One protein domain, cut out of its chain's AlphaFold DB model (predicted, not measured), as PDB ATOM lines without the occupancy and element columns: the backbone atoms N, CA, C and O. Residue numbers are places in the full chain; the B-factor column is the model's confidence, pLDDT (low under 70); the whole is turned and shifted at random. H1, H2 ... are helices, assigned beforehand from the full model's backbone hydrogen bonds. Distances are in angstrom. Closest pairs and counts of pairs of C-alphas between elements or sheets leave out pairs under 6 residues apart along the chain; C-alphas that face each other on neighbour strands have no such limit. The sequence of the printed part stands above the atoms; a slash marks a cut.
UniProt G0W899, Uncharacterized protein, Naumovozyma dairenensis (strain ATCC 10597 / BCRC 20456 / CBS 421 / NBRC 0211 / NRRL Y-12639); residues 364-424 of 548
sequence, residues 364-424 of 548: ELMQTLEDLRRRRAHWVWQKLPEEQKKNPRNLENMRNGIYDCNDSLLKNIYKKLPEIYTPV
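AT A GLANCE: This is residues 364 to 424 of the 548 residues of an uncharacterized protein of Naumovozyma dairenensis (strain ATCC 10597 / BCRC 20456 / CBS 421 / NBRC 0211 / NRRL Y-12639) (UniProt G0W899). One long helix, H1, makes one side of a rod; after its last residue, 383, the backbone turns round through the short H2 and comes back beside H1 as a broken row of three shorter helices, H3, H4 and H5. The two sides meet loosely, H4 alone of the row touching H1; beyond H5 the chain turns back on itself, and residues 415 to 420, of which 415 and 416 belong to H5, stick out at that end. The printed part has 61 residues with five named helices, in the order H1 H2 H3 H4 H5, and no named strand: the class is all helix. It is only just compact, close to loose, with a radius of gyration of the C-alphas of 12.1 A, and spans 37 by 18 by 17 A.

HOW THE PARTS SIT: Start at H1, residues 364 to 383, and look from there to H2, residues 386 to 389: they are close but not clearly touching, the closest C-alphas being those of Trp 381 and Lys 389, 7.1 A apart. Go on to H3, residues 392 to 399, which runs opposite ways to H1 at a shallow tilt of 26 degrees. These two are close but not clearly touching; their closest C-alphas, of Ala 377 and Met 398, are 6.4 A apart. Next comes H4, residues 402 to 406, which only just touches H1, with 3 pairs of C-alphas within 8 A; H1 takes part with residues 373 to 377 alone, and the closest C-alphas, of Arg 373 and Asp 404, are 6.9 A apart. H5, residues 408 to 416, runs opposite ways to H1 at a shallow tilt of 20 degrees. H1 and H5 are close but not clearly touching, the closest C-alphas being those of Arg 373 and Leu 410 at 7.6 A. H4 and H5 only just touch, with 3 pairs of C-alphas within 8 A, and only at the corner by their link; Cys 405 and Lys 411 have the closest C-alphas, 5.2 A apart. H3 and H5 are apart. In H1, H3, H4 and H5 you will find every O i to N i+4 pair within hydrogen-bond range; H2 is too short for such a pair, and its 1 O i to N i+3 pair is within range.

IN THESE COORDINATES: Find C-alpha 364 at (53.684, -21.237, 35.279); from there H1 runs 29.4 A to C-alpha 383 at (36.529, -2.089, 49.626). H2, residues 386 to 389, measures 5.0 A, H3, residues 392 to 399, 10.5 A, and H4, residues 402 to 406, 6.6 A. H5 runs 13.1 A from C-alpha 408 to C-alpha 416 at (41.830, -29.022, 44.826).

THE WHOLE: Look for the two C-alphas farthest apart at Glu 364 and Glu 387, 37.0 A from each other. The printed part has no cut, and the four links between the helices are tight. The mean pLDDT of the printed part is 84.6, and no printed residue is under 70.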
ATOM      1  N   GLU A 364      54.529 -22.366  35.697       83.62
ATOM      2  CA  GLU A 364      53.684 -21.237  35.279       83.62
ATOM      3  C   GLU A 364      52.414 -21.093  36.140       83.62
ATOM      4  O   GLU A 364      51.906 -19.982  36.349       83.62
ATOM      5  N   LEU A 365      51.935 -22.198  36.724       89.88
ATOM      6  CA  LEU A 365      50.831 -22.174  37.682       89.88
ATOM      7  C   LEU A 365      51.134 -21.276  38.885       89.88
ATOM      8  O   LEU A 365      50.258 -20.520  39.305       89.88
ATOM      9  N   MET A 366      52.349 -21.344  39.443       86.06
ATOM     10  CA  MET A 366      52.725 -20.551  40.621       86.06
ATOM     11  C   MET A 366      52.543 -19.056  40.369       86.06
ATOM     12  O   MET A 366      51.954 -18.351  41.189       86.06
ATOM     13  N   GLN A 367      52.996 -18.588  39.206       88.25
ATOM     14  CA  GLN A 367      52.845 -17.198  38.799       88.25
ATOM     15  C   GLN A 367      51.364 -16.828  38.616       88.25
ATOM     16  O   GLN A 367      50.914 -15.801  39.125       88.25
ATOM     17  N   THR A 368      50.588 -17.696  37.961       87.94
ATOM     18  CA  THR A 368      49.148 -17.491  37.725       87.94
ATOM     19  C   THR A 368      48.352 -17.419  39.034       87.94
ATOM     20  O   THR A 368      47.475 -16.566  39.203       87.94
ATOM     21  N   LEU A 369      48.669 -18.293  39.993       89.88
ATOM     22  CA  LEU A 369      48.041 -18.331  41.311       89.88
ATOM     23  C   LEU A 369      48.399 -17.089  42.136       89.88
ATOM     24  O   LEU A 369      47.525 -16.506  42.778       89.88
ATOM     25  N   GLU A 370      49.652 -16.639  42.075       88.38
ATOM     26  CA  GLU A 370      50.093 -15.420  42.754       88.38
ATOM     27  C   GLU A 370      49.433 -14.161  42.169       88.38
ATOM     28  O   GLU A 370      48.995 -13.272  42.903       88.38
ATOM     29  N   ASP A 371      49.263 -14.099  40.848       89.81
ATOM     30  CA  ASP A 371      48.524 -13.015  40.196       89.81
ATOM     31  C   ASP A 371      47.047 -12.989  40.616       89.81
ATOM     32  O   ASP A 371      46.487 -11.914  40.872       89.81
ATOM     33  N   LEU A 372      46.422 -14.160  40.773       90.19
ATOM     34  CA  LEU A 372      45.064 -14.269  41.300       90.19
ATOM     35  C   LEU A 372      44.973 -13.766  42.749       90.19
ATOM     36  O   LEU A 372      44.087 -12.958  43.050       90.19
ATOM     37  N   ARG A 373      45.888 -14.187  43.635       90.00
ATOM     38  CA  ARG A 373      45.956 -13.711  45.030       90.00
ATOM     39  C   ARG A 373      46.078 -12.199  45.094       90.00
ATOM     40  O   ARG A 373      45.237 -11.541  45.707       90.00
ATOM     41  N   ARG A 374      47.052 -11.632  44.371       87.81
ATOM     42  CA  ARG A 374      47.278 -10.181  44.301       87.81
ATOM     43  C   ARG A 374      46.028  -9.432  43.864       87.81
ATOM     44  O   ARG A 374      45.636  -8.450  44.500       87.81
ATOM     45  N   ARG A 375      45.357  -9.906  42.811       88.81
ATOM     46  CA  ARG A 375      44.136  -9.273  42.296       88.81
ATOM     47  C   ARG A 375      43.008  -9.275  43.325       88.81
ATOM     48  O   ARG A 375      42.302  -8.273  43.461       88.81
ATOM     49  N   ARG A 376      42.833 -10.381  44.050       88.81
ATOM     50  CA  ARG A 376      41.774 -10.532  45.059       88.81
ATOM     51  C   ARG A 376      42.065  -9.731  46.326       88.81
ATOM     52  O   ARG A 376      41.185  -8.995  46.772       88.81
ATOM     53  N   ALA A 377      43.298  -9.780  46.827       87.69
ATOM     54  CA  ALA A 377      43.747  -8.969  47.956       87.69
ATOM     55  C   ALA A 377      43.564  -7.471  47.670       87.69
ATOM     56  O   ALA A 377      42.972  -6.750  48.472       87.69
ATOM     57  N   HIS A 378      43.959  -7.011  46.478       85.56
ATOM     58  CA  HIS A 378      43.749  -5.628  46.052       85.56
ATOM     59  C   HIS A 378      42.263  -5.242  46.015       85.56
ATOM     60  O   HIS A 378      41.888  -4.167  46.481       85.56
ATOM     61  N   TRP A 379      41.391  -6.112  45.497       86.25
ATOM     62  CA  TRP A 379      39.954  -5.833  45.451       86.25
ATOM     63  C   TRP A 379      39.336  -5.705  46.846       86.25
ATOM     64  O   TRP A 379      38.542  -4.794  47.085       86.25
ATOM     65  N   VAL A 380      39.719  -6.574  47.786       86.06
ATOM     66  CA  VAL A 380      39.275  -6.436  49.176       86.06
ATOM     67  C   VAL A 380      39.847  -5.183  49.805       86.06
ATOM     68  O   VAL A 380      39.086  -4.426  50.403       86.06
ATOM     69  N   TRP A 381      41.129  -4.893  49.588       84.25
ATOM     70  CA  TRP A 381      41.754  -3.672  50.080       84.25
ATOM     71  C   TRP A 381      41.004  -2.421  49.625       84.25
ATOM     72  O   TRP A 381      40.717  -1.550  50.440       84.25
ATOM     73  N   GLN A 382      40.602  -2.338  48.354       85.38
ATOM     74  CA  GLN A 382      39.835  -1.200  47.841       85.38
ATOM     75  C   GLN A 382      38.500  -1.000  48.567       85.38
ATOM     76  O   GLN A 382      38.112   0.148  48.803       85.38
ATOM     77  N   LYS A 383      37.837  -2.094  48.956       86.06
ATOM     78  CA  LYS A 383      36.529  -2.089  49.626       86.06
ATOM     79  C   LYS A 383      36.580  -1.811  51.123       86.06
ATOM     80  O   LYS A 383      35.533  -1.537  51.707       86.06
ATOM     81  N   LEU A 384      37.756  -1.873  51.743       84.88
ATOM     82  CA  LEU A 384      37.893  -1.560  53.161       84.88
ATOM     83  C   LEU A 384      37.602  -0.064  53.425       84.88
ATOM     84  O   LEU A 384      38.076   0.797  52.668       84.88
ATOM     85  N   PRO A 385      36.869   0.263  54.508       87.88
ATOM     86  CA  PRO A 385      36.778   1.617  55.052       87.88
ATOM     87  C   PRO A 385      38.161   2.211  55.351       87.88
ATOM     88  O   PRO A 385      39.126   1.478  55.596       87.88
ATOM     89  N   GLU A 386      38.276   3.539  55.365       85.12
ATOM     90  CA  GLU A 386      39.557   4.218  55.607       85.12
ATOM     91  C   GLU A 386      40.166   3.877  56.972       85.12
ATOM     92  O   GLU A 386      41.388   3.768  57.088       85.12
ATOM     93  N   GLU A 387      39.340   3.645  57.994       85.00
ATOM     94  CA  GLU A 387      39.801   3.242  59.324       85.00
ATOM     95  C   GLU A 387      40.454   1.855  59.291       85.00
ATOM     96  O   GLU A 387      41.463   1.614  59.951       85.00
ATOM     97  N   GLN A 388      39.914   0.946  58.475       82.19
ATOM     98  CA  GLN A 388      40.433  -0.413  58.325       82.19
ATOM     99  C   GLN A 388      41.675  -0.464  57.431       82.19
ATOM    100  O   GLN A 388      42.547  -1.299  57.664       82.19
ATOM    101  N   LYS A 389      41.800   0.443  56.453       83.69
ATOM    102  CA  LYS A 389      43.007   0.587  55.616       83.69
ATOM    103  C   LYS A 389      44.219   1.089  56.400       83.69
ATOM    104  O   LYS A 389      45.344   0.722  56.089       83.69
ATOM    105  N   LYS A 390      44.001   1.921  57.421       81.62
ATOM    106  CA  LYS A 390      45.070   2.437  58.292       81.62
ATOM    107  C   LYS A 390      45.556   1.410  59.320       81.62
ATOM    108  O   LYS A 390      46.563   1.650  59.978       81.62
ATOM    109  N   ASN A 391      44.858   0.281  59.472       82.75
ATOM    110  CA  ASN A 391      45.245  -0.767  60.407       82.75
ATOM    111  C   ASN A 391      46.382  -1.630  59.815       82.75
ATOM    112  O   ASN A 391      46.139  -2.357  58.846       82.75
ATOM    113  N   PRO A 392      47.591  -1.623  60.411       76.94
ATOM    114  CA  PRO A 392      48.726  -2.394  59.904       76.94
ATOM    115  C   PRO A 392      48.468  -3.907  59.922       76.94
ATOM    116  O   PRO A 392      48.950  -4.607  59.036       76.94
ATOM    117  N   ARG A 393      47.629  -4.410  60.843       78.88
ATOM    118  CA  ARG A 393      47.275  -5.840  60.907       78.88
ATOM    119  C   ARG A 393      46.512  -6.319  59.677       78.88
ATOM    120  O   ARG A 393      46.648  -7.469  59.291       78.88
ATOM    121  N   ASN A 394      45.710  -5.466  59.040       79.12
ATOM    122  CA  ASN A 394      44.974  -5.867  57.836       79.12
ATOM    123  C   ASN A 394      45.911  -6.040  56.641       79.12
ATOM    124  O   ASN A 394      45.745  -6.974  55.858       79.12
ATOM    125  N   LEU A 395      46.912  -5.167  56.534       75.69
ATOM    126  CA  LEU A 395      47.961  -5.286  55.529       75.69
ATOM    127  C   LEU A 395      48.829  -6.524  55.793       75.69
ATOM    128  O   LEU A 395      49.133  -7.274  54.871       75.69
ATOM    129  N   GLU A 396      49.170  -6.771  57.056       75.94
ATOM    130  CA  GLU A 396      49.918  -7.953  57.485       75.94
ATOM    131  C   GLU A 396      49.145  -9.257  57.231       75.94
ATOM    132  O   GLU A 396      49.704 -10.205  56.696       75.94
ATOM    133  N   ASN A 397      47.835  -9.288  57.486       79.88
ATOM    134  CA  ASN A 397      46.978 -10.439  57.181       79.88
ATOM    135  C   ASN A 397      46.889 -10.736  55.677       79.88
ATOM    136  O   ASN A 397      46.796 -11.902  55.289       79.88
ATOM    137  N   MET A 398      46.904  -9.700  54.830       80.25
ATOM    138  CA  MET A 398      46.992  -9.872  53.377       80.25
ATOM    139  C   MET A 398      48.376 -10.367  52.954       80.25
ATOM    140  O   MET A 398      48.471 -11.232  52.093       80.25
ATOM    141  N   ARG A 399      49.442  -9.868  53.588       71.50
ATOM    142  CA  ARG A 399      50.825 -10.270  53.308       71.50
ATOM    143  C   ARG A 399      51.130 -11.705  53.750       71.50
ATOM    144  O   ARG A 399      51.874 -12.399  53.069       71.50
ATOM    145  N   ASN A 400      50.552 -12.148  54.864       73.88
ATOM    146  CA  ASN A 400      50.811 -13.459  55.465       73.88
ATOM    147  C   ASN A 400      49.879 -14.564  54.927       73.88
ATOM    148  O   ASN A 400      49.839 -15.653  55.493       73.88
ATOM    149  N   GLY A 401      49.073 -14.289  53.893       72.75
ATOM    150  CA  GLY A 401      48.176 -15.276  53.274       72.75
ATOM    151  C   GLY A 401      46.954 -15.681  54.115       72.75
ATOM    152  O   GLY A 401      46.122 -16.458  53.657       72.75
ATOM    153  N   ILE A 402      46.775 -15.116  55.318       80.06
ATOM    154  CA  ILE A 402      45.590 -15.344  56.171       80.06
ATOM    155  C   ILE A 402      44.318 -14.883  55.450       80.06
ATOM    156  O   ILE A 402      43.263 -15.509  55.564       80.06
ATOM    157  N   TYR A 403      44.411 -13.790  54.690       82.00
ATOM    158  CA  TYR A 403      43.329 -13.331  53.823       82.00
ATOM    159  C   TYR A 403      42.915 -14.410  52.806       82.00
ATOM    160  O   TYR A 403      41.725 -14.687  52.662       82.00
ATOM    161  N   ASP A 404      43.880 -15.068  52.166       80.44
ATOM    162  CA  ASP A 404      43.622 -16.052  51.113       80.44
ATOM    163  C   ASP A 404      42.868 -17.276  51.639       80.44
ATOM    164  O   ASP A 404      41.974 -17.797  50.976       80.44
ATOM    165  N   CYS A 405      43.172 -17.710  52.863       77.38
ATOM    166  CA  CYS A 405      42.477 -18.821  53.520       77.38
ATOM    167  C   CYS A 405      41.033 -18.476  53.932       77.38
ATOM    168  O   CYS A 405      40.206 -19.373  54.127       77.38
ATOM    169  N   ASN A 406      40.719 -17.184  54.057       81.81
ATOM    170  CA  ASN A 406      39.373 -16.677  54.334       81.81
ATOM    171  C   ASN A 406      38.590 -16.339  53.057       81.81
ATOM    172  O   ASN A 406      37.365 -16.199  53.089       81.81
ATOM    173  N   ASP A 407      39.280 -16.216  51.929       86.88
ATOM    174  CA  ASP A 407      38.680 -15.955  50.636       86.88
ATOM    175  C   ASP A 407      37.989 -17.214  50.093       86.88
ATOM    176  O   ASP A 407      38.599 -18.270  49.950       86.88
ATOM    177  N   SER A 408      36.698 -17.113  49.767       86.75
ATOM    178  CA  SER A 408      35.897 -18.284  49.392       86.75
ATOM    179  C   SER A 408      36.402 -19.007  48.138       86.75
ATOM    180  O   SER A 408      36.290 -20.226  48.069       86.75
ATOM    181  N   LEU A 409      36.927 -18.272  47.147       88.44
ATOM    182  CA  LEU A 409      37.413 -18.864  45.898       88.44
ATOM    183  C   LEU A 409      38.792 -19.483  46.114       88.44
ATOM    184  O   LEU A 409      38.995 -20.645  45.777       88.44
ATOM    185  N   LEU A 410      39.723 -18.732  46.712       90.94
ATOM    186  CA  LEU A 410      41.079 -19.230  46.968       90.94
ATOM    187  C   LEU A 410      41.049 -20.446  47.895       90.94
ATOM    188  O   LEU A 410      41.684 -21.451  47.603       90.94
ATOM    189  N   LYS A 411      40.213 -20.417  48.937       90.00
ATOM    190  CA  LYS A 411      39.984 -21.569  49.813       90.00
ATOM    191  C   LYS A 411      39.523 -22.815  49.057       90.00
ATOM    192  O   LYS A 411      39.915 -23.916  49.427       90.00
ATOM    193  N   ASN A 412      38.671 -22.679  48.041       88.94
ATOM    194  CA  ASN A 412      38.236 -23.825  47.243       88.94
ATOM    195  C   ASN A 412      39.322 -24.302  46.275       88.94
ATOM    196  O   ASN A 412      39.516 -25.508  46.143       88.94
ATOM    197  N   ILE A 413      40.064 -23.374  45.668       91.50
ATOM    198  CA  ILE A 413      41.225 -23.680  44.824       91.50
ATOM    199  C   ILE A 413      42.263 -24.483  45.620       91.50
ATOM    200  O   ILE A 413      42.676 -25.551  45.176       91.50
ATOM    201  N   TYR A 414      42.619 -24.047  46.831       90.69
ATOM    202  CA  TYR A 414      43.600 -24.750  47.668       90.69
ATOM    203  C   TYR A 414      43.169 -26.156  48.085       90.69
ATOM    204  O   TYR A 414      44.019 -27.011  48.275       90.69
ATOM    205  N   LYS A 415      41.863 -26.439  48.188       89.06
ATOM    206  CA  LYS A 415      41.386 -27.809  48.455       89.06
ATOM    207  C   LYS A 415      41.619 -28.765  47.285       89.06
ATOM    208  O   LYS A 415      41.620 -29.973  47.496       89.06
ATOM    209  N   LYS A 416      41.697 -28.238  46.060       89.75
ATOM    210  CA  LYS A 416      41.830 -29.022  44.826       89.75
ATOM    211  C   LYS A 416      43.276 -29.118  44.339       89.75
ATOM    212  O   LYS A 416      43.586 -30.031  43.584       89.75
ATOM    213  N   LEU A 417      44.134 -28.185  44.750       90.12
ATOM    214  CA  LEU A 417      45.559 -28.182  44.431       90.12
ATOM    215  C   LEU A 417      46.383 -28.899  45.517       90.12
ATOM    216  O   LEU A 417      45.942 -28.985  46.664       90.12
ATOM    217  N   PRO A 418      47.595 -29.382  45.189       88.94
ATOM    218  CA  PRO A 418      48.539 -29.890  46.182       88.94
ATOM    219  C   PRO A 418      48.818 -28.900  47.325       88.94
ATOM    220  O   PRO A 418      48.869 -27.685  47.126       88.94
ATOM    221  N   GLU A 419      49.076 -29.425  48.527       85.75
ATOM    222  CA  GLU A 419      49.247 -28.620  49.749       85.75
ATOM    223  C   GLU A 419      50.399 -27.604  49.653       85.75
ATOM    224  O   GLU A 419      50.314 -26.531  50.242       85.75
ATOM    225  N   ILE A 420      51.414 -27.880  48.823       85.31
ATOM    226  CA  ILE A 420      52.536 -26.970  48.537       85.31
ATOM    227  C   ILE A 420      52.099 -25.591  48.015       85.31
ATOM    228  O   ILE A 420      52.826 -24.615  48.182       85.31
ATOM    229  N   TYR A 421      50.916 -25.498  47.402       85.50
ATOM    230  CA  TYR A 421      50.361 -24.245  46.898       85.50
ATOM    231  C   TYR A 421      49.576 -23.483  47.963       85.50
ATOM    232  O   TYR A 421      49.245 -22.319  47.749       85.50
ATOM    233  N   THR A 422      49.248 -24.100  49.095       85.06
ATOM    234  CA  THR A 422      48.483 -23.442  50.153       85.06
ATOM    235  C   THR A 422      49.407 -22.502  50.928       85.06
ATOM    236  O   THR A 422      50.456 -22.938  51.404       85.06
ATOM    237  N   PRO A 423      49.063 -21.210  51.072       80.94
ATOM    238  CA  PRO A 423      49.870 -20.304  51.869       80.94
ATOM    239  C   PRO A 423      49.862 -20.778  53.323       80.94
ATOM    240  O   PRO A 423      48.804 -20.912  53.936       80.94
ATOM    241  N   VAL A 424      51.049 -21.031  53.875       73.81
ATOM    242  CA  VAL A 424      51.207 -21.348  55.295       73.81
ATOM    243  C   VAL A 424      51.034 -20.041  56.064       73.81
ATOM    244  O   VAL A 424      51.843 -19.128  55.873       73.81
TER     245      VAL A 424